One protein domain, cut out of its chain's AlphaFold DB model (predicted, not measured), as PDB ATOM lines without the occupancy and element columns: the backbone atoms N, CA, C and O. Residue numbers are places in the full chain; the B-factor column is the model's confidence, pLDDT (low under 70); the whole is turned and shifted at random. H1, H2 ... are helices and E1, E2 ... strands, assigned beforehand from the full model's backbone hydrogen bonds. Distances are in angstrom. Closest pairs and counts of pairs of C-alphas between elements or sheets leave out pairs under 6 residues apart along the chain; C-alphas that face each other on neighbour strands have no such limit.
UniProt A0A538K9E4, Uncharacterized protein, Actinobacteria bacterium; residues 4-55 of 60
ATOM      1  N   VAL A   4      35.513 -10.358   1.098       92.75
ATOM      2  CA  VAL A   4      34.795 -11.415   1.812       92.75
ATOM      3  C   VAL A   4      33.790 -10.819   2.782       92.75
ATOM      4  O   VAL A   4      34.145 -10.238   3.806       92.75
ATOM      5  N   THR A   5      32.511 -11.085   2.540       94.50
ATOM      6  CA  THR A   5      31.458 -10.739   3.496       94.50
ATOM      7  C   THR A   5      31.398 -11.751   4.643       94.50
ATOM      8  O   THR A   5      31.253 -12.968   4.450       94.50
ATOM      9  N   ALA A   6      31.478 -11.248   5.872       95.56
ATOM     10  CA  ALA A   6      31.340 -12.023   7.091       95.56
ATOM     11  C   ALA A   6      29.905 -12.537   7.276       95.56
ATOM     12  O   ALA A   6      28.921 -11.810   7.127       95.56
ATOM     13  N   LYS A   7      29.776 -13.800   7.695       93.69
ATOM     14  CA  LYS A   7      28.495 -14.339   8.170       93.69
ATOM     15  C   LYS A   7      28.045 -13.612   9.440       93.69
ATOM     16  O   LYS A   7      28.866 -13.239  10.274       93.69
ATOM     17  N   LYS A   8      26.724 -13.542   9.647       90.75
ATOM     18  CA  LYS A   8      26.111 -12.981  10.867       90.75
ATOM     19  C   LYS A   8      26.534 -13.717  12.148       90.75
ATOM     20  O   LYS A   8      26.647 -13.094  13.195       90.75
ATOM     21  N   ARG A   9      26.761 -15.037  12.084       91.88
ATOM     22  CA  ARG A   9      27.140 -15.877  13.236       91.88
ATOM     23  C   ARG A   9      28.341 -16.773  12.919       91.88
ATOM     24  O   ARG A   9      28.608 -17.102  11.761       91.88
ATOM     25  N   CYS A  10      29.076 -17.162  13.963       91.88
ATOM     26  CA  CYS A  10      30.166 -18.134  13.863       91.88
ATOM     27  C   CYS A  10      29.614 -19.486  13.390       91.88
ATOM     28  O   CYS A  10      28.614 -19.954  13.919       91.88
ATOM     29  N   CYS A  11      30.283 -20.135  12.434       90.19
ATOM     30  CA  CYS A  11      29.839 -21.434  11.920       90.19
ATOM     31  C   CYS A  11      30.024 -22.593  12.907       90.19
ATOM     32  O   CYS A  11      29.505 -23.666  12.646       90.19
ATOM     33  N   GLN A  12      30.808 -22.400  13.977       87.56
ATOM     34  CA  GLN A  12      31.177 -23.399  14.998       87.56
ATOM     35  C   GLN A  12      31.890 -24.671  14.480       87.56
ATOM     36  O   GLN A  12      32.586 -25.322  15.250       87.56
ATOM     37  N   SER A  13      31.860 -24.953  13.174       86.94
ATOM     38  CA  SER A  13      32.586 -26.049  12.529       86.94
ATOM     39  C   SER A  13      34.103 -25.925  12.701       86.94
ATOM     40  O   SER A  13      34.663 -24.819  12.696       86.94
ATOM     41  N   ARG A  14      34.786 -27.071  12.785       85.75
ATOM     42  CA  ARG A  14      36.249 -27.179  12.799       85.75
ATOM     43  C   ARG A  14      36.704 -28.017  11.594       85.75
ATOM     44  O   ARG A  14      36.300 -29.167  11.507       85.75
ATOM     45  N   PRO A  15      37.534 -27.477  10.677       88.56
ATOM     46  CA  PRO A  15      38.045 -26.104  10.622       88.56
ATOM     47  C   PRO A  15      36.955 -25.084  10.248       88.56
ATOM     48  O   PRO A  15      36.084 -25.360   9.425       88.56
ATOM     49  N   ARG A  16      37.035 -23.864  10.799       92.56
ATOM     50  CA  ARG A  16      36.042 -22.801  10.535       92.56
ATOM     51  C   ARG A  16      36.004 -22.432   9.048       92.56
ATOM     52  O   ARG A  16      37.012 -22.559   8.354       92.56
ATOM     53  N   CYS A  17      34.868 -21.957   8.537       93.31
ATOM     54  CA  CYS A  17      34.745 -21.527   7.137       93.31
ATOM     55  C   CYS A  17      35.434 -20.170   6.875       93.31
ATOM     56  O   CYS A  17      35.648 -19.392   7.803       93.31
ATOM     57  N   LYS A  18      35.762 -19.864   5.608       91.88
ATOM     58  CA  LYS A  18      36.435 -18.605   5.222       91.88
ATOM     59  C   LYS A  18      35.593 -17.349   5.507       91.88
ATOM     60  O   LYS A  18      36.136 -16.321   5.868       91.88
ATOM     61  N   ARG A  19      34.262 -17.463   5.441       94.25
ATOM     62  CA  ARG A  19      33.304 -16.384   5.759       94.25
ATOM     63  C   ARG A  19      32.979 -16.264   7.256       94.25
ATOM     64  O   ARG A  19      32.066 -15.538   7.640       94.25
ATOM     65  N   CYS A  20      33.636 -17.039   8.122       94.94
ATOM     66  CA  CYS A  20      33.338 -17.017   9.550       94.94
ATOM     67  C   CYS A  20      33.804 -15.683  10.156       94.94
ATOM     68  O   CYS A  20      34.987 -15.361  10.011       94.94
ATOM     69  N   PRO A  21      32.946 -14.953  10.897       95.12
ATOM     70  CA  PRO A  21      33.316 -13.661  11.478       95.12
ATOM     71  C   PRO A  21      34.549 -13.768  12.383       95.12
ATOM     72  O   PRO A  21      35.381 -12.874  12.406       95.12
ATOM     73  N   VAL A  22      34.748 -14.902  13.066       93.94
ATOM     74  CA  VAL A  22      35.942 -15.107  13.904       93.94
ATOM     75  C   VAL A  22      37.212 -15.322  13.075       93.94
ATOM     76  O   VAL A  22      38.296 -14.956  13.516       93.94
ATOM     77  N   VAL A  23      37.111 -15.939  11.896       94.50
ATOM     78  CA  VAL A  23      38.269 -16.143  11.008       94.50
ATOM     79  C   VAL A  23      38.697 -14.810  10.409       94.50
ATOM     80  O   VAL A  23      39.871 -14.471  10.489       94.50
ATOM     81  N   LEU A  24      37.741 -14.035   9.899       94.06
ATOM     82  CA  LEU A  24      37.994 -12.714   9.330       94.06
ATOM     83  C   LEU A  24      38.546 -11.744  10.379       94.06
ATOM     84  O   LEU A  24      39.575 -11.114  10.156       94.06
ATOM     85  N   ARG A  25      37.982 -11.743  11.593       92.62
ATOM     86  CA  ARG A  25      38.494 -10.935  12.710       92.62
ATOM     87  C   ARG A  25      39.907 -11.335  13.150       92.62
ATOM     88  O   ARG A  25      40.651 -10.491  13.628       92.62
ATOM     89  N   ARG A  26      40.304 -12.606  12.998       92.81
ATOM     90  CA  ARG A  26      41.693 -13.048  13.242       92.81
ATOM     91  C   ARG A  26      42.650 -12.560  12.165       92.81
ATOM     92  O   ARG A  26      43.756 -12.172  12.506       92.81
ATOM     93  N   LEU A  27      42.231 -12.606  10.900       92.75
ATOM     94  CA  LEU A  27      43.027 -12.087   9.787       92.75
ATOM     95  C   LEU A  27      43.219 -10.577   9.924       92.75
ATOM     96  O   LEU A  27      44.343 -10.107   9.819       92.75
ATOM     97  N   SER A  28      42.158  -9.851  10.277       92.88
ATOM     98  CA  SER A  28      42.234  -8.408  10.502       92.88
ATOM     99  C   SER A  28      43.116  -8.037  11.694       92.88
ATOM    100  O   SER A  28      44.015  -7.219  11.556       92.88
ATOM    101  N   LYS A  29      42.985  -8.735  12.832       91.62
ATOM    102  CA  LYS A  29      43.901  -8.564  13.977       91.62
ATOM    103  C   LYS A  29      45.369  -8.863  13.658       91.62
ATOM    104  O   LYS A  29      46.238  -8.421  14.396       91.62
ATOM    105  N   ALA A  30      45.635  -9.652  12.620       90.69
ATOM    106  CA  ALA A  30      46.984  -9.957  12.162       90.69
ATOM    107  C   ALA A  30      47.489  -8.973  11.090       90.69
ATOM    108  O   ALA A  30      48.546  -9.219  10.523       90.69
ATOM    109  N   GLY A  31      46.736  -7.913  10.769       91.56
ATOM    110  CA  GLY A  31      47.083  -6.960   9.708       91.56
ATOM    111  C   GLY A  31      46.930  -7.520   8.289       91.56
ATOM    112  O   GLY A  31      47.442  -6.943   7.342       91.56
ATOM    113  N   LEU A  32      46.246  -8.658   8.125       91.81
ATOM    114  CA  LEU A  32      46.080  -9.345   6.835       91.81
ATOM    115  C   LEU A  32      44.709  -9.113   6.195       91.81
ATOM    116  O   LEU A  32      44.400  -9.710   5.159       91.81
ATOM    117  N   ALA A  33      43.850  -8.343   6.858       92.94
ATOM    118  CA  ALA A  33      42.569  -7.943   6.313       92.94
ATOM    119  C   ALA A  33      42.140  -6.586   6.865       92.94
ATOM    120  O   ALA A  33      42.130  -6.383   8.083       92.94
ATOM    121  N   GLU A  34      41.708  -5.702   5.982       92.81
ATOM    122  CA  GLU A  34      40.967  -4.507   6.370       92.81
ATOM    123  C   GLU A  34      39.471  -4.812   6.360       92.81
ATOM    124  O   GLU A  34      39.034  -5.799   5.762       92.81
ATOM    125  N   HIS A  35      38.680  -4.037   7.100       92.81
ATOM    126  CA  HIS A  35      37.241  -4.256   7.146       92.81
ATOM    127  C   HIS A  35      36.444  -2.960   7.191       92.81
ATOM    128  O   HIS A  35      36.754  -2.042   7.949       92.81
ATOM    129  N   SER A  36      35.322  -2.959   6.480       91.56
ATOM    130  CA  SER A  36      34.271  -1.954   6.604       91.56
ATOM    131  C   SER A  36      32.964  -2.658   6.975       91.56
ATOM    132  O   SER A  36      32.347  -3.383   6.189       91.56
ATOM    133  N   GLY A  37      32.578  -2.549   8.248       89.19
ATOM    134  CA  GLY A  37      31.419  -3.250   8.802       89.19
ATOM    135  C   GLY A  37      31.529  -4.780   8.726       89.19
ATOM    136  O   GLY A  37      32.203  -5.417   9.538       89.19
ATOM    137  N   ARG A  38      30.795  -5.396   7.789       88.56
ATOM    138  CA  ARG A  38      30.791  -6.860   7.566       88.56
ATOM    139  C   ARG A  38      31.619  -7.288   6.360       88.56
ATOM    140  O   ARG A  38      31.724  -8.491   6.121       88.56
ATOM    141  N   VAL A  39      32.171  -6.348   5.613       92.50
ATOM    142  CA  VAL A  39      32.961  -6.603   4.411       92.50
ATOM    143  C   VAL A  39      34.438  -6.550   4.785       92.50
ATOM    144  O   VAL A  39      34.834  -5.677   5.553       92.50
ATOM    145  N   TYR A  40      35.215  -7.532   4.325       94.00
ATOM    146  CA  TYR A  40      36.645  -7.644   4.607       94.00
ATOM    147  C   TYR A  40      37.442  -7.721   3.310       94.00
ATOM    148  O   TYR A  40      37.214  -8.631   2.510       94.00
ATOM    149  N   ASP A  41      38.438  -6.859   3.177       93.31
ATOM    150  CA  ASP A  41      39.425  -6.894   2.108       93.31
ATOM    151  C   ASP A  41      40.618  -7.715   2.570       93.31
ATOM    152  O   ASP A  41      41.404  -7.294   3.419       93.31
ATOM    153  N   VAL A  42      40.718  -8.952   2.077       92.19
ATOM    154  CA  VAL A  42      41.671  -9.928   2.614       92.19
ATOM    155  C   VAL A  42      42.904 -10.047   1.721       92.19
ATOM    156  O   VAL A  42      42.825 -10.556   0.605       92.19
ATOM    157  N   ALA A  43      44.072  -9.704   2.264       91.06
ATOM    158  CA  ALA A  43      45.381  -9.896   1.631       91.06
ATOM    159  C   ALA A  43      46.077 -11.213   2.059       91.06
ATOM    160  O   ALA A  43      47.256 -11.434   1.796       91.06
ATOM    161  N   ALA A  44      45.356 -12.114   2.734       88.81
ATOM    162  CA  ALA A  44      45.918 -13.332   3.314       88.81
ATOM    163  C   ALA A  44      46.194 -14.457   2.293       88.81
ATOM    164  O   ALA A  44      45.321 -14.878   1.529       88.81
ATOM    165  N   SER A  45      47.378 -15.057   2.399       90.56
ATOM    166  CA  SER A  45      47.815 -16.256   1.675       90.56
ATOM    167  C   SER A  45      47.097 -17.544   2.136       90.56
ATOM    168  O   SER A  45      46.537 -17.612   3.241       90.56
ATOM    169  N   PRO A  46      47.152 -18.646   1.357       89.81
ATOM    170  CA  PRO A  46      46.531 -19.923   1.729       89.81
ATOM    171  C   PRO A  46      47.000 -20.491   3.081       89.81
ATOM    172  O   PRO A  46      46.207 -21.100   3.812       89.81
ATOM    173  N   LYS A  47      48.275 -20.280   3.447       89.44
ATOM    174  CA  LYS A  47      48.830 -20.698   4.749       89.44
ATOM    175  C   LYS A  47      48.187 -19.915   5.897       89.44
ATOM    176  O   LYS A  47      47.759 -20.523   6.883       89.44
ATOM    177  N   GLN A  48      48.041 -18.600   5.741       90.94
ATOM    178  CA  GLN A  48      47.411 -17.720   6.730       90.94
ATOM    179  C   GLN A  48      45.918 -18.044   6.893       90.94
ATOM    180  O   GLN A  48      45.437 -18.191   8.019       90.94
ATOM    181  N   TRP A  49      45.202 -18.317   5.796       91.50
ATOM    182  CA  TRP A  49      43.827 -18.826   5.851       91.50
ATOM    183  C   TRP A  49      43.716 -20.134   6.640       91.50
ATOM    184  O   TRP A  49      42.824 -20.286   7.480       91.50
ATOM    185  N   LYS A  50      44.613 -21.095   6.395       91.50
ATOM    186  CA  LYS A  50      44.622 -22.378   7.117       91.50
ATOM    187  C   LYS A  50      44.869 -22.162   8.618       91.50
ATOM    188  O   LYS A  50      44.166 -22.767   9.431       91.50
ATOM    189  N   ALA A  51      45.793 -21.273   8.988       91.25
ATOM    190  CA  ALA A  51      46.066 -20.915  10.381       91.25
ATOM    191  C   ALA A  51      44.851 -20.255  11.059       91.25
ATOM    192  O   ALA A  51      44.384 -20.739  12.097       91.25
ATOM    193  N   ALA A  52      44.261 -19.235  10.427       92.12
ATOM    194  CA  ALA A  52      43.106 -18.504  10.947       92.12
ATOM    195  C   ALA A  52      41.881 -19.413  11.164       92.12
ATOM    196  O   ALA A  52      41.199 -19.321  12.196       92.12
ATOM    197  N   ARG A  53      41.635 -20.344  10.228       93.00
ATOM    198  CA  ARG A  53      40.529 -21.321  10.276       93.00
ATOM    199  C   ARG A  53      40.699 -22.379  11.365       93.00
ATOM    200  O   ARG A  53      39.701 -22.783  11.965       93.00
ATOM    201  N   LYS A  54      41.934 -22.812  11.637       90.75
ATOM    202  CA  LYS A  54      42.256 -23.766  12.714       90.75
ATOM    203  C   LYS A  54      42.406 -23.093  14.085       90.75
ATOM    204  O   LYS A  54      42.316 -23.767  15.100       90.75
ATOM    205  N   GLY A  55      42.573 -21.769  14.126       81.38
ATOM    206  CA  GLY A  55      42.856 -21.033  15.362       81.38
ATOM    207  C   GLY A  55      44.289 -21.153  15.843       81.38
ATOM    208  O   GLY A  55      44.541 -20.970  17.027       81.38
TER     209      GLY A  55
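This is residues 4 to 55 of the 60 residues of an uncharacterized protein of Actinobacteria bacterium (UniProt A0A538K9E4). A small hairpin, E1 and E2, stands at one side of H1, and H2 packs on H1 away from the hairpin. Residues 4 to 20, with no named element, loop round to H1, and residues 4 to 5 pair antiparallel with residues 39 to 40 of E2. The 52 printed residues hold two named helices and two named strands in the order H1, E1, E2, H2, of mixed class. The whole is compact and rounded, with a radius of gyration of the C-alphas of 9.7 A and spans of 25 by 25 by 14 A.

E1, residues 33 to 36, begins at C-alpha 33 (42.569, -7.943, 6.313). E2 is residues 39 to 42. H1, residues 21 to 29, is 12.0 A long. H2, residues 46 to 54, is 12.4 A long and ends at C-alpha 54 (42.256, -23.766, 12.714).

E1 and E2 are antiparallel at 161 degrees, with N 34 and O 41 within hydrogen-bond range at 3.0 A. The closest C-alphas of H1 and E1, Leu 27 and Ala 33, are 5.4 A apart. H1 and H2 touch, closest at the C-alphas of Val 23 and Ala 52, 5.4 A, at a steep tilt of 56 degrees, opposite ways. E1 and H2 are apart. In H1 and H2 every O i to N i+4 pair is within hydrogen-bond range.

The C-alphas farthest apart, Arg 14 and Ser 36, are 26.0 A apart. The printed part has no cut, the three links between named elements are tight, and no printed residue is under 70 in pLDDT.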